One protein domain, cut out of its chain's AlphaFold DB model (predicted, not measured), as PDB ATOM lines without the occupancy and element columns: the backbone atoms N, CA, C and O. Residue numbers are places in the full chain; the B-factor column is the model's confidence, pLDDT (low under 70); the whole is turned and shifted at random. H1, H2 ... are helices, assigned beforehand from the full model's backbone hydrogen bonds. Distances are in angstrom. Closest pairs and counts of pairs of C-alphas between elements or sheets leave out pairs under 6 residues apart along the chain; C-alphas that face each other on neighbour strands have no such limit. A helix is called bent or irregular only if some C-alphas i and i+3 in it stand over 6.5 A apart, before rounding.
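What this domain is: This is residues 25 to 176 of the 209 residues of an uncharacterized protein of Actinoplanes lobatus (UniProt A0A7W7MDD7). You are looking at two helical hairpins placed lengthwise, a long one of H1 and H2 and a shorter one of H3 and H4, with part of H4 packing on part of H1. The long hairpin makes the longest axis of the rod, and the turn between H1 and H2 lies at the end far from the first and last printed residues. The printed part has 152 residues with four named helices, in the order H1, H2, H3, H4, and no named strand; its class is all helix. The whole is loose, with a radius of gyration of the C-alphas of 19.3 A, and spans 63 by 30 by 19 A.

Where its parts are: Find C-alpha 25 at (185.242, 107.114, 311.187); from there H1, residues 25 to 63, runs 56.7 A to C-alpha 63 at (205.596, 149.732, 342.633). H2, residues 72 to 110, then runs 55.9 A from its first to its last C-alpha. Next comes H3, residues 116 to 138, 34.9 A long; it is irregular, with C-alphas 135 and 138 standing 7.5 A apart. H4, residues 142 to 171, covers 43.7 A and ends with C-alpha 171 at (191.358, 112.293, 300.392).

How they stand to each other: Begin with H1, H2 and H4, which form a bundle, a group of helices running roughly along one another. H1 and H2 are a hairpin: they touch, closest at the C-alphas of Phe 30 and Ser 106, 5.2 A apart, at a shallow tilt of 21 degrees, opposite ways. Look next at residues 31 to 45 of H1, the part that touches residues 150 to 164 of H4. Their closest C-alphas, of Ile 38 and Ile 157, are 6.1 A apart, and the helices run opposite ways at a shallow tilt of 15 degrees. H3 and H4 are the second hairpin; they touch, closest at the C-alphas of Ser 126 and Gly 152, 3.8 A apart, at a shallow tilt of 10 degrees, opposite ways. H2 is near H3 and near H4, while H1 and H3 are apart. In H1, H2 and H4 every O i to N i+4 pair is within hydrogen-bond range; in H3, 17 of 19 are.

The domain as a whole: The two C-alphas farthest apart, of Thr 70 and Asp 172, are 64.0 A apart, but those of Gly 25 and Pro 176 only 9.9 A. The printed part has no cut. The links from H2 to H3 and from H3 to H4 are tight, the one from H1 to H2 is short, and no link is long. In the B-factor column you will find a mean pLDDT of 84.2 for the printed part, with residues 61 to 62, 65 to 75 and 173 to 176 under 70.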
ATOM      1  N   GLY A  25     185.014 107.027 309.742       76.56
ATOM      2  CA  GLY A  25     185.242 107.114 311.187       76.56
ATOM      3  C   GLY A  25     186.673 107.514 311.578       76.56
ATOM      4  O   GLY A  25     186.876 108.224 312.566       76.56
ATOM      5  N   GLU A  26     187.683 107.131 310.794       82.69
ATOM      6  CA  GLU A  26     189.077 107.535 311.024       82.69
ATOM      7  C   GLU A  26     189.292 109.004 310.650       82.69
ATOM      8  O   GLU A  26     189.950 109.745 311.387       82.69
ATOM      9  N   LEU A  27     188.668 109.453 309.557       81.69
ATOM     10  CA  LEU A  27     188.693 110.853 309.133       81.69
ATOM     11  C   LEU A  27     187.990 111.762 310.158       81.69
ATOM     12  O   LEU A  27     188.474 112.854 310.476       81.69
ATOM     13  N   GLU A  28     186.867 111.299 310.712       82.06
ATOM     14  CA  GLU A  28     186.133 111.987 311.773       82.06
ATOM     15  C   GLU A  28     186.978 112.095 313.047       82.06
ATOM     16  O   GLU A  28     187.159 113.200 313.569       82.06
ATOM     17  N   THR A  29     187.603 110.996 313.480       85.75
ATOM     18  CA  THR A  29     188.510 110.977 314.640       85.75
ATOM     19  C   THR A  29     189.682 111.944 314.451       85.75
ATOM     20  O   THR A  29     189.971 112.753 315.337       85.75
ATOM     21  N   PHE A  30     190.307 111.943 313.269       87.62
ATOM     22  CA  PHE A  30     191.376 112.878 312.919       87.62
ATOM     23  C   PHE A  30     190.910 114.343 312.974       87.62
ATOM     24  O   PHE A  30     191.619 115.218 313.489       87.62
ATOM     25  N   SER A  31     189.701 114.629 312.482       86.75
ATOM     26  CA  SER A  31     189.123 115.976 312.501       86.75
ATOM     27  C   SER A  31     188.864 116.483 313.925       86.75
ATOM     28  O   SER A  31     189.175 117.637 314.246       86.75
ATOM     29  N   VAL A  32     188.356 115.606 314.796       88.38
ATOM     30  CA  VAL A  32     188.078 115.898 316.203       88.38
ATOM     31  C   VAL A  32     189.385 116.110 316.957       88.38
ATOM     32  O   VAL A  32     189.506 117.099 317.681       88.38
ATOM     33  N   ALA A  33     190.380 115.247 316.741       89.50
ATOM     34  CA  ALA A  33     191.702 115.377 317.344       89.50
ATOM     35  C   ALA A  33     192.361 116.709 316.956       89.50
ATOM     36  O   ALA A  33     192.741 117.482 317.833       89.50
ATOM     37  N   SER A  34     192.378 117.045 315.661       88.69
ATOM     38  CA  SER A  34     192.926 118.316 315.160       88.69
ATOM     39  C   SER A  34     192.248 119.530 315.806       88.69
ATOM     40  O   SER A  34     192.909 120.478 316.229       88.69
ATOM     41  N   ARG A  35     190.913 119.503 315.938       90.56
ATOM     42  CA  ARG A  35     190.149 120.582 316.582       90.56
ATOM     43  C   ARG A  35     190.452 120.686 318.080       90.56
ATOM     44  O   ARG A  35     190.516 121.799 318.597       90.56
ATOM     45  N   ARG A  36     190.626 119.558 318.775       92.31
ATOM     46  CA  ARG A  36     190.983 119.535 320.201       92.31
ATOM     47  C   ARG A  36     192.384 120.093 320.435       92.31
ATOM     48  O   ARG A  36     192.517 120.937 321.314       92.31
ATOM     49  N   VAL A  37     193.375 119.725 319.616       90.81
ATOM     50  CA  VAL A  37     194.736 120.297 319.692       90.81
ATOM     51  C   VAL A  37     194.688 121.822 319.583       90.81
ATOM     52  O   VAL A  37     195.228 122.512 320.443       90.81
ATOM     53  N   ILE A  38     193.966 122.357 318.590       91.06
ATOM     54  CA  ILE A  38     193.827 123.811 318.409       91.06
ATOM     55  C   ILE A  38     193.127 124.456 319.613       91.06
ATOM     56  O   ILE A  38     193.589 125.480 320.105       91.06
ATOM     57  N   ARG A  39     192.033 123.866 320.118       91.44
ATOM     58  CA  ARG A  39     191.315 124.403 321.286       91.44
ATOM     59  C   ARG A  39     192.196 124.443 322.531       91.44
ATOM     60  O   ARG A  39     192.272 125.494 323.148       91.44
ATOM     61  N   PHE A  40     192.890 123.354 322.865       89.25
ATOM     62  CA  PHE A  40     193.787 123.324 324.024       89.25
ATOM     63  C   PHE A  40     194.954 124.299 323.874       89.25
ATOM     64  O   PHE A  40     195.286 124.983 324.838       89.25
ATOM     65  N   ALA A  41     195.532 124.422 322.674       88.69
ATOM     66  CA  ALA A  41     196.575 125.408 322.404       88.69
ATOM     67  C   ALA A  41     196.061 126.841 322.618       88.69
ATOM     68  O   ALA A  41     196.691 127.618 323.329       88.69
ATOM     69  N   VAL A  42     194.885 127.179 322.080       90.25
ATOM     70  CA  VAL A  42     194.268 128.503 322.263       90.25
ATOM     71  C   VAL A  42     193.908 128.759 323.728       90.25
ATOM     72  O   VAL A  42     194.209 129.832 324.244       90.25
ATOM     73  N   THR A  43     193.318 127.789 324.433       88.69
ATOM     74  CA  THR A  43     193.005 127.923 325.864       88.69
ATOM     75  C   THR A  43     194.270 128.149 326.687       88.69
ATOM     76  O   THR A  43     194.290 129.051 327.520       88.69
ATOM     77  N   TYR A  44     195.345 127.405 326.416       87.12
ATOM     78  CA  TYR A  44     196.634 127.616 327.073       87.12
ATOM     79  C   TYR A  44     197.171 129.031 326.826       87.12
ATOM     80  O   TYR A  44     197.648 129.678 327.761       87.12
ATOM     81  N   VAL A  45     197.060 129.538 325.592       88.06
ATOM     82  CA  VAL A  45     197.469 130.907 325.254       88.06
ATOM     83  C   VAL A  45     196.678 131.931 326.062       88.06
ATOM     84  O   VAL A  45     197.280 132.807 326.674       88.06
ATOM     85  N   ILE A  46     195.352 131.790 326.124       88.75
ATOM     86  CA  ILE A  46     194.476 132.697 326.875       88.75
ATOM     87  C   ILE A  46     194.844 132.699 328.362       88.75
ATOM     88  O   ILE A  46     195.039 133.768 328.936       88.75
ATOM     89  N   VAL A  47     194.991 131.519 328.976       86.38
ATOM     90  CA  VAL A  47     195.380 131.392 330.392       86.38
ATOM     91  C   VAL A  47     196.753 132.022 330.635       86.38
ATOM     92  O   VAL A  47     196.929 132.762 331.602       86.38
ATOM     93  N   SER A  48     197.715 131.795 329.739       83.88
ATOM     94  CA  SER A  48     199.070 132.345 329.857       83.88
ATOM     95  C   SER A  48     199.085 133.872 329.753       83.88
ATOM     96  O   SER A  48     199.729 134.532 330.565       83.88
ATOM     97  N   VAL A  49     198.340 134.445 328.802       85.50
ATOM     98  CA  VAL A  49     198.204 135.903 328.649       85.50
ATOM     99  C   VAL A  49     197.498 136.509 329.860       85.50
ATOM    100  O   VAL A  49     197.993 137.486 330.412       85.50
ATOM    101  N   ALA A  50     196.392 135.917 330.321       83.00
ATOM    102  CA  ALA A  50     195.675 136.392 331.504       83.00
ATOM    103  C   ALA A  50     196.579 136.407 332.747       83.00
ATOM    104  O   ALA A  50     196.597 137.385 333.495       83.00
ATOM    105  N   THR A  51     197.387 135.359 332.923       82.25
ATOM    106  CA  THR A  51     198.359 135.262 334.020       82.25
ATOM    107  C   THR A  51     199.443 136.330 333.909       82.25
ATOM    108  O   THR A  51     199.764 136.976 334.902       82.25
ATOM    109  N   ALA A  52     199.980 136.560 332.707       80.50
ATOM    110  CA  ALA A  52     200.993 137.587 332.474       80.50
ATOM    111  C   ALA A  52     200.458 139.004 332.747       80.50
ATOM    112  O   ALA A  52     201.129 139.791 333.409       80.50
ATOM    113  N   VAL A  53     199.237 139.309 332.293       82.44
ATOM    114  CA  VAL A  53     198.584 140.606 332.533       82.44
ATOM    115  C   VAL A  53     198.361 140.828 334.028       82.44
ATOM    116  O   VAL A  53     198.721 141.880 334.551       82.44
ATOM    117  N   LEU A  54     197.841 139.830 334.744       79.06
ATOM    118  CA  LEU A  54     197.629 139.932 336.190       79.06
ATOM    119  C   LEU A  54     198.940 140.092 336.962       79.06
ATOM    120  O   LEU A  54     199.005 140.918 337.867       79.06
ATOM    121  N   ALA A  55     199.996 139.378 336.565       76.75
ATOM    122  CA  ALA A  55     201.322 139.559 337.144       76.75
ATOM    123  C   ALA A  55     201.864 140.979 336.901       76.75
ATOM    124  O   ALA A  55     202.395 141.587 337.829       76.75
ATOM    125  N   SER A  56     201.685 141.539 335.695       77.38
ATOM    126  CA  SER A  56     202.112 142.916 335.403       77.38
ATOM    127  C   SER A  56     201.323 143.967 336.187       77.38
ATOM    128  O   SER A  56     201.919 144.890 336.728       77.38
ATOM    129  N   VAL A  57     200.003 143.800 336.319       79.12
ATOM    130  CA  VAL A  57     199.150 144.732 337.074       79.12
ATOM    131  C   VAL A  57     199.460 144.658 338.569       79.12
ATOM    132  O   VAL A  57     199.539 145.691 339.228       79.12
ATOM    133  N   GLY A  58     199.680 143.453 339.103       71.12
ATOM    134  CA  GLY A  58     200.098 143.256 340.490       71.12
ATOM    135  C   GLY A  58     201.455 143.897 340.788       71.12
ATOM    136  O   GLY A  58     201.599 144.584 341.798       71.12
ATOM    137  N   ALA A  59     202.428 143.735 339.885       72.69
ATOM    138  CA  ALA A  59     203.735 144.378 339.999       72.69
ATOM    139  C   ALA A  59     203.628 145.913 339.964       72.69
ATOM    140  O   ALA A  59     204.206 146.584 340.817       72.69
ATOM    141  N   ASP A  60     202.839 146.472 339.045       76.69
ATOM    142  CA  ASP A  60     202.620 147.920 338.952       76.69
ATOM    143  C   ASP A  60     201.923 148.494 340.197       76.69
ATOM    144  O   ASP A  60     202.285 149.576 340.665       76.69
ATOM    145  N   ALA A  61     200.946 147.779 340.765       69.94
ATOM    146  CA  ALA A  61     200.255 148.193 341.988       69.94
ATOM    147  C   ALA A  61     201.201 148.239 343.203       69.94
ATOM    148  O   ALA A  61     201.135 149.180 344.000       69.94
ATOM    149  N   LEU A  62     202.119 147.269 343.296       68.75
ATOM    150  CA  LEU A  62     203.178 147.225 344.308       68.75
ATOM    151  C   LEU A  62     204.173 148.382 344.145       68.75
ATOM    152  O   LEU A  62     204.492 149.055 345.121       68.75
ATOM    153  N   VAL A  63     204.630 148.654 342.918       74.00
ATOM    154  CA  VAL A  63     205.596 149.732 342.633       74.00
ATOM    155  C   VAL A  63     205.006 151.117 342.906       74.00
ATOM    156  O   VAL A  63     205.706 152.001 343.392       74.00
ATOM    157  N   ARG A  64     203.712 151.319 342.630       76.31
ATOM    158  CA  ARG A  64     203.024 152.601 342.859       76.31
ATOM    159  C   ARG A  64     202.599 152.828 344.314       76.31
ATOM    160  O   ARG A  64     201.997 153.860 344.597       76.31
ATOM    161  N   GLY A  65     202.875 151.887 345.223       63.97
ATOM    162  CA  GLY A  65     202.508 151.999 346.640       63.97
ATOM    163  C   GLY A  65     200.995 152.051 346.892       63.97
ATOM    164  O   GLY A  65     200.567 152.492 347.952       63.97
ATOM    165  N   ALA A  66     200.176 151.626 345.923       61.44
ATOM    166  CA  ALA A  66     198.713 151.699 345.999       61.44
ATOM    167  C   ALA A  66     198.097 150.590 346.875       61.44
ATOM    168  O   ALA A  66     196.900 150.604 347.156       61.44
ATOM    169  N   THR A  67     198.908 149.621 347.298       58.00
ATOM    170  CA  THR A  67     198.511 148.480 348.126       58.00
ATOM    171  C   THR A  67     199.557 148.240 349.202       58.00
ATOM    172  O   THR A  67     200.736 148.122 348.871       58.00
ATOM    173  N   ASP A  68     199.124 148.107 350.459       58.38
ATOM    174  CA  ASP A  68     199.990 147.658 351.549       58.38
ATOM    175  C   ASP A  68     200.551 146.263 351.209       58.38
ATOM    176  O   ASP A  68     199.776 145.307 351.086       58.38
ATOM    177  N   PRO A  69     201.880 146.099 351.064       54.81
ATOM    178  CA  PRO A  69     202.495 144.822 350.699       54.81
ATOM    179  C   PRO A  69     202.357 143.755 351.799       54.81
ATOM    180  O   PRO A  69     202.596 142.577 351.548       54.81
ATOM    181  N   THR A  70     201.953 144.156 353.006       57.53
ATOM    182  CA  THR A  70     201.663 143.290 354.159       57.53
ATOM    183  C   THR A  70     200.169 142.997 354.329       57.53
ATOM    184  O   THR A  70     199.788 142.203 355.190       57.53
ATOM    185  N   GLY A  71     199.307 143.602 353.503       59.28
ATOM    186  CA  GLY A  71     197.877 143.326 353.491       59.28
ATOM    187  C   GLY A  71     197.607 141.900 353.012       59.28
ATOM    188  O   GLY A  71     197.918 141.532 351.881       59.28
ATOM    189  N   VAL A  72     196.978 141.090 353.864       60.19
ATOM    190  CA  VAL A  72     196.698 139.665 353.599       60.19
ATOM    191  C   VAL A  72     195.798 139.462 352.362       60.19
ATOM    192  O   VAL A  72     195.843 138.416 351.718       60.19
ATOM    193  N   GLY A  73     195.007 140.476 351.991       68.75
ATOM    194  CA  GLY A  73     194.044 140.421 350.885       68.75
ATOM    195  C   GLY A  73     194.677 140.349 349.485       68.75
ATOM    196  O   GLY A  73     194.502 139.337 348.804       68.75
ATOM    197  N   PRO A  74     195.411 141.382 349.020       69.69
ATOM    198  CA  PRO A  74     195.927 141.430 347.646       69.69
ATOM    199  C   PRO A  74     196.971 140.347 347.353       69.69
ATOM    200  O   PRO A  74     196.932 139.715 346.296       69.69
ATOM    201  N   MET A  75     197.882 140.093 348.299       69.19
ATOM    202  CA  MET A  75     198.925 139.078 348.130       69.19
ATOM    203  C   MET A  75     198.331 137.660 348.172       69.19
ATOM    204  O   MET A  75     198.682 136.828 347.336       69.19
ATOM    205  N   GLY A  76     197.360 137.405 349.060       76.62
ATOM    206  CA  GLY A  76     196.621 136.141 349.105       76.62
ATOM    207  C   GLY A  76     195.854 135.860 347.810       76.62
ATOM    208  O   GLY A  76     195.934 134.753 347.276       76.62
ATOM    209  N   PHE A  77     195.183 136.871 347.245       79.31
ATOM    210  CA  PHE A  77     194.487 136.742 345.961       79.31
ATOM    211  C   PHE A  77     195.446 136.407 344.812       79.31
ATOM    212  O   PHE A  77     195.165 135.498 344.032       79.31
ATOM    213  N   MET A  78     196.595 137.088 344.724       79.81
ATOM    214  CA  MET A  78     197.592 136.809 343.685       79.81
ATOM    215  C   MET A  78     198.154 135.389 343.781       79.81
ATOM    216  O   MET A  78     198.296 134.729 342.753       79.81
ATOM    217  N   VAL A  79     198.429 134.891 344.992       81.81
ATOM    218  CA  VAL A  79     198.920 133.518 345.197       81.81
ATOM    219  C   VAL A  79     197.862 132.494 344.793       81.81
ATOM    220  O   VAL A  79     198.156 131.601 344.000       81.81
ATOM    221  N   VAL A  80     196.623 132.638 345.271       85.38
ATOM    222  CA  VAL A  80     195.523 131.722 344.917       85.38
ATOM    223  C   VAL A  80     195.276 131.733 343.408       85.38
ATOM    224  O   VAL A  80     195.159 130.672 342.795       85.38
ATOM    225  N   PHE A  81     195.265 132.914 342.786       84.88
ATOM    226  CA  PHE A  81     195.122 133.036 341.339       84.88
ATOM    227  C   PHE A  81     196.279 132.362 340.595       84.88
ATOM    228  O   PHE A  81     196.037 131.598 339.663       84.88
ATOM    229  N   ALA A  82     197.527 132.587 341.016       82.44
ATOM    230  CA  ALA A  82     198.697 131.958 340.409       82.44
ATOM    231  C   ALA A  82     198.651 130.425 340.524       82.44
ATOM    232  O   ALA A  82     198.995 129.734 339.566       82.44
ATOM    233  N   MET A  83     198.173 129.883 341.650       86.88
ATOM    234  CA  MET A  83     197.978 128.438 341.822       86.88
ATOM    235  C   MET A  83     196.908 127.892 340.871       86.88
ATOM    236  O   MET A  83     197.144 126.890 340.196       86.88
ATOM    237  N   ILE A  84     195.756 128.564 340.767       89.69
ATOM    238  CA  ILE A  84     194.671 128.176 339.852       89.69
ATOM    239  C   ILE A  84     195.142 128.251 338.395       89.69
ATOM    240  O   ILE A  84     194.933 127.311 337.628       89.69
ATOM    241  N   ALA A  85     195.813 129.337 338.016       85.38
ATOM    242  CA  ALA A  85     196.363 129.531 336.682       85.38
ATOM    243  C   ALA A  85     197.430 128.481 336.344       85.38
ATOM    244  O   ALA A  85     197.404 127.912 335.253       85.38
ATOM    245  N   GLY A  86     198.324 128.169 337.286       84.94
ATOM    246  CA  GLY A  86     199.323 127.110 337.145       84.94
ATOM    247  C   GLY A  86     198.686 125.733 336.961       84.94
ATOM    248  O   GLY A  86     199.089 124.981 336.072       84.94
ATOM    249  N   PHE A  87     197.639 125.425 337.731       90.06
ATOM    250  CA  PHE A  87     196.879 124.185 337.586       90.06
ATOM    251  C   PHE A  87     196.166 124.096 336.227       90.06
ATOM    252  O   PHE A  87     196.288 123.092 335.528       90.06
ATOM    253  N   LEU A  88     195.483 125.164 335.800       90.19
ATOM    254  CA  LEU A  88     194.854 125.257 334.478       90.19
ATOM    255  C   LEU A  88     195.873 125.093 333.347       90.19
ATOM    256  O   LEU A  88     195.612 124.361 332.390       90.19
ATOM    257  N   ALA A  89     197.037 125.737 333.456       84.06
ATOM    258  CA  ALA A  89     198.115 125.615 332.485       84.06
ATOM    259  C   ALA A  89     198.639 124.173 332.408       84.06
ATOM    260  O   ALA A  89     198.841 123.664 331.304       84.06
ATOM    261  N   LEU A  90     198.790 123.492 333.549       86.81
ATOM    262  CA  LEU A  90     199.193 122.087 333.611       86.81
ATOM    263  C   LEU A  90     198.159 121.168 332.946       86.81
ATOM    264  O   LEU A  90     198.521 120.355 332.098       86.81
ATOM    265  N   VAL A  91     196.874 121.325 333.281       91.38
ATOM    266  CA  VAL A  91     195.779 120.555 332.664       91.38
ATOM    267  C   VAL A  91     195.746 120.779 331.154       91.38
ATOM    268  O   VAL A  91     195.619 119.821 330.391       91.38
ATOM    269  N   CYS A  92     195.915 122.026 330.704       89.69
ATOM    270  CA  CYS A  92     195.995 122.341 329.281       89.69
ATOM    271  C   CYS A  92     197.196 121.663 328.620       89.69
ATOM    272  O   CYS A  92     197.037 121.106 327.542       89.69
ATOM    273  N   LEU A  93     198.370 121.665 329.258       87.12
ATOM    274  CA  LEU A  93     199.580 121.041 328.724       87.12
ATOM    275  C   LEU A  93     199.414 119.522 328.597       87.12
ATOM    276  O   LEU A  93     199.678 118.971 327.530       87.12
ATOM    277  N   ILE A  94     198.894 118.853 329.632       91.12
ATOM    278  CA  ILE A  94     198.586 117.413 329.592       91.12
ATOM    279  C   ILE A  94     197.566 117.120 328.485       91.12
ATOM    280  O   ILE A  94     197.779 116.230 327.661       91.12
ATOM    281  N   GLY A  95     196.480 117.897 328.417       91.44
ATOM    282  CA  GLY A  95     195.465 117.767 327.374       91.44
ATOM    283  C   GLY A  95     196.042 117.948 325.969       91.44
ATOM    284  O   GLY A  95     195.704 117.187 325.061       91.44
ATOM    285  N   LEU A  96     196.959 118.901 325.791       90.56
ATOM    286  CA  LEU A  96     197.632 119.186 324.526       90.56
ATOM    287  C   LEU A  96     198.559 118.033 324.120       90.56
ATOM    288  O   LEU A  96     198.520 117.621 322.963       90.56
ATOM    289  N   VAL A  97     199.307 117.446 325.061       91.56
ATOM    290  CA  VAL A  97     200.133 116.247 324.824       91.56
ATOM    291  C   VAL A  97     199.264 115.069 324.386       91.56
ATOM    292  O   VAL A  97     199.491 114.511 323.313       91.56
ATOM    293  N   VAL A  98     198.224 114.730 325.155       94.56
ATOM    294  CA  VAL A  98     197.323 113.610 324.832       94.56
ATOM    295  C   VAL A  98     196.651 113.828 323.474       94.56
ATOM    296  O   VAL A  98     196.649 112.930 322.633       94.56
ATOM    297  N   CYS A  99     196.131 115.031 323.208       93.38
ATOM    298  CA  CYS A  99     195.501 115.348 321.926       93.38
ATOM    299  C   CYS A  99     196.489 115.280 320.758       93.38
ATOM    300  O   CYS A  99     196.109 114.839 319.676       93.38
ATOM    301  N   THR A 100     197.744 115.679 320.968       92.25
ATOM    302  CA  THR A 100     198.793 115.614 319.945       92.25
ATOM    303  C   THR A 100     199.170 114.168 319.630       92.25
ATOM    304  O   THR A 100     199.276 113.813 318.460       92.25
ATOM    305  N   ILE A 101     199.288 113.305 320.643       93.75
ATOM    306  CA  ILE A 101     199.529 111.867 320.450       93.75
ATOM    307  C   ILE A 101     198.380 111.240 319.653       93.75
ATOM    308  O   ILE A 101     198.612 110.590 318.633       93.75
ATOM    309  N   VAL A 102     197.133 111.483 320.070       93.81
ATOM    310  CA  VAL A 102     195.942 110.984 319.360       93.81
ATOM    311  C   VAL A 102     195.897 111.516 317.926       93.81
ATOM    312  O   VAL A 102     195.544 110.772 317.012       93.81
ATOM    313  N   TRP A 103     196.284 112.774 317.703       94.12
ATOM    314  CA  TRP A 103     196.376 113.373 316.373       94.12
ATOM    315  C   TRP A 103     197.416 112.675 315.482       94.12
ATOM    316  O   TRP A 103     197.087 112.343 314.344       94.12
ATOM    317  N   ILE A 104     198.614 112.374 315.997       92.75
ATOM    318  CA  ILE A 104     199.659 111.635 315.264       92.75
ATOM    319  C   ILE A 104     199.176 110.226 314.903       92.75
ATOM    320  O   ILE A 104     199.269 109.824 313.743       92.75
ATOM    321  N   ILE A 105     198.623 109.490 315.874       93.12
ATOM    322  CA  ILE A 105     198.104 108.130 315.653       93.12
ATOM    323  C   ILE A 105     196.986 108.156 314.609       93.12
ATOM    324  O   ILE A 105     196.982 107.347 313.685       93.12
ATOM    325  N   SER A 106     196.054 109.105 314.717       89.06
ATOM    326  CA  SER A 106     194.948 109.240 313.761       89.06
ATOM    327  C   SER A 106     195.447 109.601 312.362       89.06
ATOM    328  O   SER A 106     194.920 109.095 311.379       89.06
ATOM    329  N   ALA A 107     196.486 110.432 312.248       88.69
ATOM    330  CA  ALA A 107     197.078 110.778 310.959       88.69
ATOM    331  C   ALA A 107     197.734 109.568 310.273       88.69
ATOM    332  O   ALA A 107     197.629 109.440 309.055       88.69
ATOM    333  N   HIS A 108     198.370 108.674 311.044       89.69
ATOM    334  CA  HIS A 108     198.917 107.403 310.544       89.69
ATOM    335  C   HIS A 108     197.844 106.402 310.125       89.69
ATOM    336  O   HIS A 108     198.070 105.606 309.224       89.69
ATOM    337  N   ARG A 109     196.662 106.450 310.748       86.88
ATOM    338  CA  ARG A 109     195.520 105.635 310.307       86.88
ATOM    339  C   ARG A 109     194.949 106.126 308.977       86.88
ATOM    340  O   ARG A 109     194.558 105.320 308.150       86.88
ATOM    341  N   VAL A 110     194.939 107.444 308.759       84.56
ATOM    342  CA  VAL A 110     194.394 108.053 307.533       84.56
ATOM    343  C   VAL A 110     195.383 108.010 306.362       84.56
ATOM    344  O   VAL A 110     194.965 107.918 305.211       84.56
ATOM    345  N   THR A 111     196.690 108.107 306.624       84.69
ATOM    346  CA  THR A 111     197.730 108.092 305.583       84.69
ATOM    347  C   THR A 111     198.972 107.335 306.048       84.69
ATOM    348  O   THR A 111     199.427 107.555 307.167       84.69
ATOM    349  N   ASP A 112     199.607 106.567 305.158       82.75
ATOM    350  CA  ASP A 112     200.840 105.815 305.475       82.75
ATOM    351  C   ASP A 112     202.014 106.720 305.895       82.75
ATOM    352  O   ASP A 112     202.905 106.321 306.639       82.75
ATOM    353  N   ALA A 113     202.017 107.973 305.427       82.00
ATOM    354  CA  ALA A 113     203.027 108.976 305.772       82.00
ATOM    355  C   ALA A 113     202.718 109.742 307.077       82.00
ATOM    356  O   ALA A 113     203.485 110.628 307.475       82.00
ATOM    357  N   GLY A 114     201.571 109.476 307.708       88.12
ATOM    358  CA  GLY A 114     201.098 110.187 308.889       88.12
ATOM    359  C   GLY A 114     200.957 111.706 308.679       88.12
ATOM    360  O   GLY A 114     200.581 112.172 307.595       88.12
ATOM    361  N   PRO A 115     201.315 112.529 309.685       86.44
ATOM    362  CA  PRO A 115     201.276 113.991 309.582       86.44
ATOM    363  C   PRO A 115     202.089 114.573 308.411       86.44
ATOM    364  O   PRO A 115     201.825 115.698 307.968       86.44
ATOM    365  N   GLY A 116     203.052 113.805 307.889       89.38
ATOM    366  CA  GLY A 116     204.022 114.221 306.881       89.38
ATOM    367  C   GLY A 116     205.143 115.086 307.456       89.38
ATOM    368  O   GLY A 116     205.118 115.475 308.624       89.38
ATOM    369  N   ILE A 117     206.120 115.420 306.608       90.19
ATOM    370  CA  ILE A 117     207.312 116.195 306.994       90.19
ATOM    371  C   ILE A 117     206.921 117.517 307.661       90.19
ATOM    372  O   ILE A 117     207.451 117.835 308.716       90.19
ATOM    373  N   ALA A 118     205.952 118.244 307.092       87.94
ATOM    374  CA  ALA A 118     205.485 119.518 307.640       87.94
ATOM    375  C   ALA A 118     204.864 119.384 309.044       87.94
ATOM    376  O   ALA A 118     205.063 120.252 309.889       87.94
ATOM    377  N   GLY A 119     204.127 118.299 309.308       88.25
ATOM    378  CA  GLY A 119     203.532 118.053 310.621       88.25
ATOM    379  C   GLY A 119     204.590 117.716 311.671       88.25
ATOM    380  O   GLY A 119     204.581 118.285 312.761       88.25
ATOM    381  N   TYR A 120     205.544 116.844 311.332       92.06
ATOM    382  CA  TYR A 120     206.637 116.476 312.237       92.06
ATOM    383  C   TYR A 120     207.633 117.606 312.475       92.06
ATOM    384  O   TYR A 120     208.065 117.794 313.609       92.06
ATOM    385  N   SER A 121     207.978 118.380 311.443       91.44
ATOM    386  CA  SER A 121     208.871 119.527 311.599       91.44
ATOM    387  C   SER A 121     208.233 120.605 312.469       91.44
ATOM    388  O   SER A 121     208.905 121.142 313.343       91.44
ATOM    389  N   ALA A 122     206.932 120.863 312.308       91.19
ATOM    390  CA  ALA A 122     206.198 121.779 313.174       91.19
ATOM    391  C   ALA A 122     206.121 121.276 314.623       91.19
ATOM    392  O   ALA A 122     206.335 122.058 315.545       91.19
ATOM    393  N   LEU A 123     205.874 119.978 314.844       91.69
ATOM    394  CA  LEU A 123     205.908 119.379 316.182       91.69
ATOM    395  C   LEU A 123     207.280 119.526 316.837       91.69
ATOM    396  O   LEU A 123     207.376 119.982 317.974       91.69
ATOM    397  N   PHE A 124     208.334 119.150 316.115       94.31
ATOM    398  CA  PHE A 124     209.701 119.214 316.608       94.31
ATOM    399  C   PHE A 124     210.108 120.655 316.914       94.31
ATOM    400  O   PHE A 124     210.592 120.938 318.006       94.31
ATOM    401  N   LEU A 125     209.847 121.583 315.989       94.12
ATOM    402  CA  LEU A 125     210.153 122.997 316.171       94.12
ATOM    403  C   LEU A 125     209.343 123.600 317.326       94.12
ATOM    404  O   LEU A 125     209.904 124.325 318.142       94.12
ATOM    405  N   SER A 126     208.057 123.262 317.450       93.12
ATOM    406  CA  SER A 126     207.235 123.670 318.593       93.12
ATOM    407  C   SER A 126     207.828 123.176 319.908       93.12
ATOM    408  O   SER A 126     207.946 123.952 320.856       93.12
ATOM    409  N   LEU A 127     208.190 121.895 319.983       92.62
ATOM    410  CA  LEU A 127     208.759 121.304 321.188       92.62
ATOM    411  C   LEU A 127     210.106 121.947 321.531       92.62
ATOM    412  O   LEU A 127     210.335 122.283 322.690       92.62
ATOM    413  N   ALA A 128     210.961 122.170 320.532       93.00
ATOM    414  CA  ALA A 128     212.255 122.817 320.700       93.00
ATOM    415  C   ALA A 128     212.103 124.255 321.213       93.00
ATOM    416  O   ALA A 128     212.766 124.625 322.176       93.00
ATOM    417  N   LEU A 129     211.191 125.043 320.634       91.88
ATOM    418  CA  LEU A 129     210.935 126.427 321.047       91.88
ATOM    419  C   LEU A 129     210.368 126.511 322.468       91.88
ATOM    420  O   LEU A 129     210.849 127.302 323.277       91.88
ATOM    421  N   ILE A 130     209.386 125.668 322.801       89.12
ATOM    422  CA  ILE A 130     208.812 125.621 324.151       89.12
ATOM    423  C   ILE A 130     209.878 125.189 325.165       89.12
ATOM    424  O   ILE A 130     210.041 125.847 326.191       89.12
ATOM    425  N   THR A 131     210.638 124.131 324.866       89.62
ATOM    426  CA  THR A 131     211.710 123.625 325.740       89.62
ATOM    427  C   THR A 131     212.809 124.665 325.928       89.62
ATOM    428  O   THR A 131     213.199 124.933 327.063       89.62
ATOM    429  N   ALA A 132     213.250 125.328 324.856       89.69
ATOM    430  CA  ALA A 132     214.198 126.437 324.933       89.69
ATOM    431  C   ALA A 132     213.655 127.566 325.820       89.69
ATOM    432  O   ALA A 132     214.374 128.083 326.669       89.69
ATOM    433  N   GLY A 133     212.364 127.886 325.708       87.94
ATOM    434  CA  GLY A 133     211.688 128.833 326.590       87.94
ATOM    435  C   GLY A 133     211.621 128.399 328.063       87.94
ATOM    436  O   GLY A 133     211.369 129.234 328.922       87.94
ATOM    437  N   TYR A 134     211.820 127.133 328.417       86.56
ATOM    438  CA  TYR A 134     211.946 126.720 329.823       86.56
ATOM    439  C   TYR A 134     213.402 126.705 330.283       86.56
ATOM    440  O   TYR A 134     213.708 127.252 331.339       86.56
ATOM    441  N   VAL A 135     214.302 126.162 329.464       90.06
ATOM    442  CA  VAL A 135     215.741 126.078 329.762       90.06
ATOM    443  C   VAL A 135     216.369 127.467 329.892       90.06
ATOM    444  O   VAL A 135     217.131 127.723 330.818       90.06
ATOM    445  N   LEU A 136     216.006 128.396 329.007       88.25
ATOM    446  CA  LEU A 136     216.574 129.746 328.963       88.25
ATOM    447  C   LEU A 136     215.844 130.739 329.881       88.25
ATOM    448  O   LEU A 136     216.154 131.930 329.864       88.25
ATOM    449  N   SER A 137     214.885 130.276 330.693       85.38
ATOM    450  CA  SER A 137     214.039 131.148 331.521       85.38
ATOM    451  C   SER A 137     214.814 131.948 332.579       85.38
ATOM    452  O   SER A 137     214.276 132.927 333.083       85.38
ATOM    453  N   GLY A 138     216.046 131.544 332.913       79.19
ATOM    454  CA  GLY A 138     216.946 132.281 333.813       79.19
ATOM    455  C   GLY A 138     218.025 133.114 333.108       79.19
ATOM    456  O   GLY A 138     218.762 133.828 333.776       79.19
ATOM    457  N   GLN A 139     218.147 133.011 331.781       85.38
ATOM    458  CA  GLN A 139     219.204 133.666 330.996       85.38
ATOM    459  C   GLN A 139     218.662 134.771 330.084       85.38
ATOM    460  O   GLN A 139     219.358 135.739 329.793       85.38
ATOM    461  N   LEU A 140     217.421 134.627 329.616       84.88
ATOM    462  CA  LEU A 140     216.771 135.575 328.721       84.88
ATOM    463  C   LEU A 140     215.794 136.483 329.470       84.88
ATOM    464  O   LEU A 140     215.224 136.119 330.496       84.88
ATOM    465  N   HIS A 141     215.535 137.656 328.888       83.25
ATOM    466  CA  HIS A 141     214.463 138.535 329.346       83.25
ATOM    467  C   HIS A 141     213.109 137.814 329.279       83.25
ATOM    468  O   HIS A 141     212.829 137.095 328.315       83.25
ATOM    469  N   ALA A 142     212.237 138.069 330.258       77.12
ATOM    470  CA  ALA A 142     210.929 137.417 330.382       77.12
ATOM    471  C   ALA A 142     210.083 137.479 329.093       77.12
ATOM    472  O   ALA A 142     209.398 136.514 328.748       77.12
ATOM    473  N   TYR A 143     210.179 138.575 328.331       78.81
ATOM    474  CA  TYR A 143     209.495 138.724 327.043       78.81
ATOM    475  C   TYR A 143     210.015 137.765 325.965       78.81
ATOM    476  O   TYR A 143     209.217 137.189 325.231       78.81
ATOM    477  N   ALA A 144     211.328 137.536 325.893       82.81
ATOM    478  CA  ALA A 144     211.922 136.609 324.928       82.81
ATOM    479  C   ALA A 144     211.551 135.154 325.254       82.81
ATOM    480  O   ALA A 144     211.150 134.393 324.376       82.81
ATOM    481  N   VAL A 145     211.594 134.796 326.539       83.62
ATOM    482  CA  VAL A 145     211.157 133.494 327.072       83.62
ATOM    483  C   VAL A 145     209.697 133.217 326.698       83.62
ATOM    484  O   VAL A 145     209.351 132.150 326.191       83.62
ATOM    485  N   THR A 146     208.841 134.212 326.912       82.88
ATOM    486  CA  THR A 146     207.411 134.148 326.603       82.88
ATOM    487  C   THR A 146     207.172 134.054 325.094       82.88
ATOM    488  O   THR A 146     206.374 133.230 324.644       82.88
ATOM    489  N   GLY A 147     207.926 134.820 324.301       85.88
ATOM    490  CA  GLY A 147     207.895 134.776 322.840       85.88
ATOM    491  C   GLY A 147     208.264 133.407 322.269       85.88
ATOM    492  O   GLY A 147     207.588 132.934 321.362       85.88
ATOM    493  N   LEU A 148     209.263 132.721 322.837       89.81
ATOM    494  CA  LEU A 148     209.629 131.358 322.432       89.81
ATOM    495  C   LEU A 148     208.482 130.365 322.668       89.81
ATOM    496  O   LEU A 148     208.143 129.583 321.779       89.81
ATOM    497  N   ARG A 149     207.834 130.430 323.837       87.94
ATOM    498  CA  ARG A 149     206.706 129.545 324.177       87.94
ATOM    499  C   ARG A 149     205.507 129.784 323.255       87.94
ATOM    500  O   ARG A 149     204.961 128.830 322.703       87.94
ATOM    501  N   PHE A 150     205.131 131.047 323.038       89.31
ATOM    502  CA  PHE A 150     204.041 131.398 322.124       89.31
ATOM    503  C   PHE A 150     204.370 131.072 320.667       89.31
ATOM    504  O   PHE A 150     203.523 130.528 319.961       89.31
ATOM    505  N   GLY A 151     205.602 131.337 320.233       89.62
ATOM    506  CA  GLY A 151     206.088 130.978 318.904       89.62
ATOM    507  C   GLY A 151     205.973 129.478 318.652       89.62
ATOM    508  O   GLY A 151     205.451 129.076 317.615       89.62
ATOM    509  N   GLY A 152     206.355 128.650 319.630       90.06
ATOM    510  CA  GLY A 152     206.181 127.202 319.551       90.06
ATOM    511  C   GLY A 152     204.722 126.790 319.340       90.06
ATOM    512  O   GLY A 152     204.422 126.035 318.417       90.06
ATOM    513  N   LEU A 153     203.791 127.356 320.112       90.81
ATOM    514  CA  LEU A 153     202.357 127.068 319.965       90.81
ATOM    515  C   LEU A 153     201.789 127.514 318.613       90.81
ATOM    516  O   LEU A 153     200.985 126.797 318.019       90.81
ATOM    517  N   ILE A 154     202.210 128.673 318.105       92.44
ATOM    518  CA  ILE A 154     201.802 129.159 316.781       92.44
ATOM    519  C   ILE A 154     202.293 128.196 315.697       92.44
ATOM    520  O   ILE A 154     201.510 127.794 314.835       92.44
ATOM    521  N   VAL A 155     203.558 127.771 315.770       94.38
ATOM    522  CA  VAL A 155     204.131 126.778 314.852       94.38
ATOM    523  C   VAL A 155     203.343 125.468 314.906       94.38
ATOM    524  O   VAL A 155     203.015 124.920 313.853       94.38
ATOM    525  N   LEU A 156     202.970 124.994 316.099       93.19
ATOM    526  CA  LEU A 156     202.148 123.795 316.255       93.19
ATOM    527  C   LEU A 156     200.783 123.936 315.570       93.19
ATOM    528  O   LEU A 156     200.376 123.052 314.817       93.19
ATOM    529  N   ILE A 157     200.082 125.052 315.800       92.56
ATOM    530  CA  ILE A 157     198.774 125.321 315.186       92.56
ATOM    531  C   ILE A 157     198.901 125.346 313.659       92.56
ATOM    532  O   ILE A 157     198.111 124.698 312.969       92.56
ATOM    533  N   ILE A 158     199.908 126.043 313.125       92.31
ATOM    534  CA  ILE A 158     200.179 126.095 311.682       92.31
ATOM    535  C   ILE A 158     200.451 124.686 311.144       92.31
ATOM    536  O   ILE A 158     199.853 124.299 310.141       92.31
ATOM    537  N   GLY A 159     201.277 123.892 311.829       91.00
ATOM    538  CA  GLY A 159     201.562 122.503 311.471       91.00
ATOM    539  C   GLY A 159     200.301 121.650 311.360       91.00
ATOM    540  O   GLY A 159     200.074 121.001 310.339       91.00
ATOM    541  N   VAL A 160     199.423 121.719 312.364       92.69
ATOM    542  CA  VAL A 160     198.139 120.998 312.370       92.69
ATOM    543  C   VAL A 160     197.249 121.437 311.204       92.69
ATOM    544  O   VAL A 160     196.651 120.591 310.533       92.69
ATOM    545  N   VAL A 161     197.167 122.740 310.918       92.56
ATOM    546  CA  VAL A 161     196.371 123.277 309.801       92.56
ATOM    547  C   VAL A 161     196.933 122.836 308.447       92.56
ATOM    548  O   VAL A 161     196.167 122.420 307.575       92.56
ATOM    549  N   LEU A 162     198.255 122.869 308.266       91.81
ATOM    550  CA  LEU A 162     198.917 122.421 307.040       91.81
ATOM    551  C   LEU A 162     198.714 120.922 306.805       91.81
ATOM    552  O   LEU A 162     198.329 120.529 305.703       91.81
ATOM    553  N   THR A 163     198.890 120.087 307.833       89.75
ATOM    554  CA  THR A 163     198.608 118.648 307.747       89.75
ATOM    555  C   THR A 163     197.139 118.392 307.421       89.75
ATOM    556  O   THR A 163     196.841 117.569 306.558       89.75
ATOM    557  N   ARG A 164     196.208 119.130 308.038       88.94
ATOM    558  CA  ARG A 164     194.774 119.014 307.745       88.94
ATOM    559  C   ARG A 164     194.458 119.362 306.287       88.94
ATOM    560  O   ARG A 164     193.711 118.632 305.641       88.94
ATOM    561  N   ASN A 165     195.040 120.439 305.759       88.62
ATOM    562  CA  ASN A 165     194.877 120.832 304.358       88.62
ATOM    563  C   ASN A 165     195.501 119.812 303.399       88.62
ATOM    564  O   ASN A 165     194.907 119.511 302.367       88.62
ATOM    565  N   ARG A 166     196.664 119.251 303.743       88.38
ATOM    566  CA  ARG A 166     197.305 118.178 302.973       88.38
ATOM    567  C   ARG A 166     196.427 116.933 302.918       88.38
ATOM    568  O   ARG A 166     196.182 116.437 301.828       88.38
ATOM    569  N   ILE A 167     195.937 116.453 304.061       84.94
ATOM    570  CA  ILE A 167     195.074 115.266 304.115       84.94
ATOM    571  C   ILE A 167     193.788 115.517 303.329       84.94
ATOM    572  O   ILE A 167     193.442 114.697 302.494       84.94
ATOM    573  N   ARG A 168     193.163 116.694 303.472       83.88
ATOM    574  CA  ARG A 168     191.993 117.074 302.665       83.88
ATOM    575  C   ARG A 168     192.256 116.979 301.158       83.88
ATOM    576  O   ARG A 168     191.395 116.492 300.441       83.88
ATOM    577  N   ARG A 169     193.425 117.435 300.689       84.12
ATOM    578  CA  ARG A 169     193.829 117.345 299.272       84.12
ATOM    579  C   ARG A 169     194.129 115.916 298.815       84.12
ATOM    580  O   ARG A 169     194.064 115.653 297.628       84.12
ATOM    581  N   LEU A 170     194.523 115.025 299.724       81.31
ATOM    582  CA  LEU A 170     194.812 113.624 299.401       81.31
ATOM    583  C   LEU A 170     193.553 112.759 299.395       81.31
ATOM    584  O   LEU A 170     193.500 111.775 298.668       81.31
ATOM    585  N   THR A 171     192.572 113.095 300.231       74.00
ATOM    586  CA  THR A 171     191.358 112.293 300.392       74.00
ATOM    587  C   THR A 171     190.186 112.786 299.552       74.00
ATOM    588  O   THR A 171     189.195 112.073 299.493       74.00
ATOM    589  N   ASP A 172     190.237 114.009 299.006       71.56
ATOM    590  CA  ASP A 172     189.145 114.741 298.318       71.56
ATOM    591  C   ASP A 172     187.796 114.814 299.066       71.56
ATOM    592  O   ASP A 172     186.843 115.459 298.633       71.56
ATOM    593  N   MET A 173     187.730 114.233 300.260       66.75
ATOM    594  CA  MET A 173     186.570 114.221 301.130       66.75
ATOM    595  C   MET A 173     186.500 115.529 301.930       66.75
ATOM    596  O   MET A 173     187.490 115.937 302.562       66.75
ATOM    597  N   PRO A 174     185.340 116.205 301.962       62.91
ATOM    598  CA  PRO A 174     185.126 117.303 302.885       62.91
ATOM    599  C   PRO A 174     185.229 116.763 304.315       62.91
ATOM    600  O   PRO A 174     184.492 115.870 304.719       62.91
ATOM    601  N   ILE A 175     186.170 117.303 305.092       61.44
ATOM    602  CA  ILE A 175     186.347 116.919 306.495       61.44
ATOM    603  C   ILE A 175     185.022 117.187 307.220       61.44
ATOM    604  O   ILE A 175     184.612 118.355 307.240       61.44
ATOM    605  N   PRO A 176     184.378 116.171 307.829       60.81
ATOM    606  CA  PRO A 176     183.072 116.338 308.442       60.81
ATOM    607  C   PRO A 176     183.147 117.460 309.477       60.81
ATOM    608  O   PRO A 176     183.911 117.422 310.446       60.81
TER     609      PRO A 176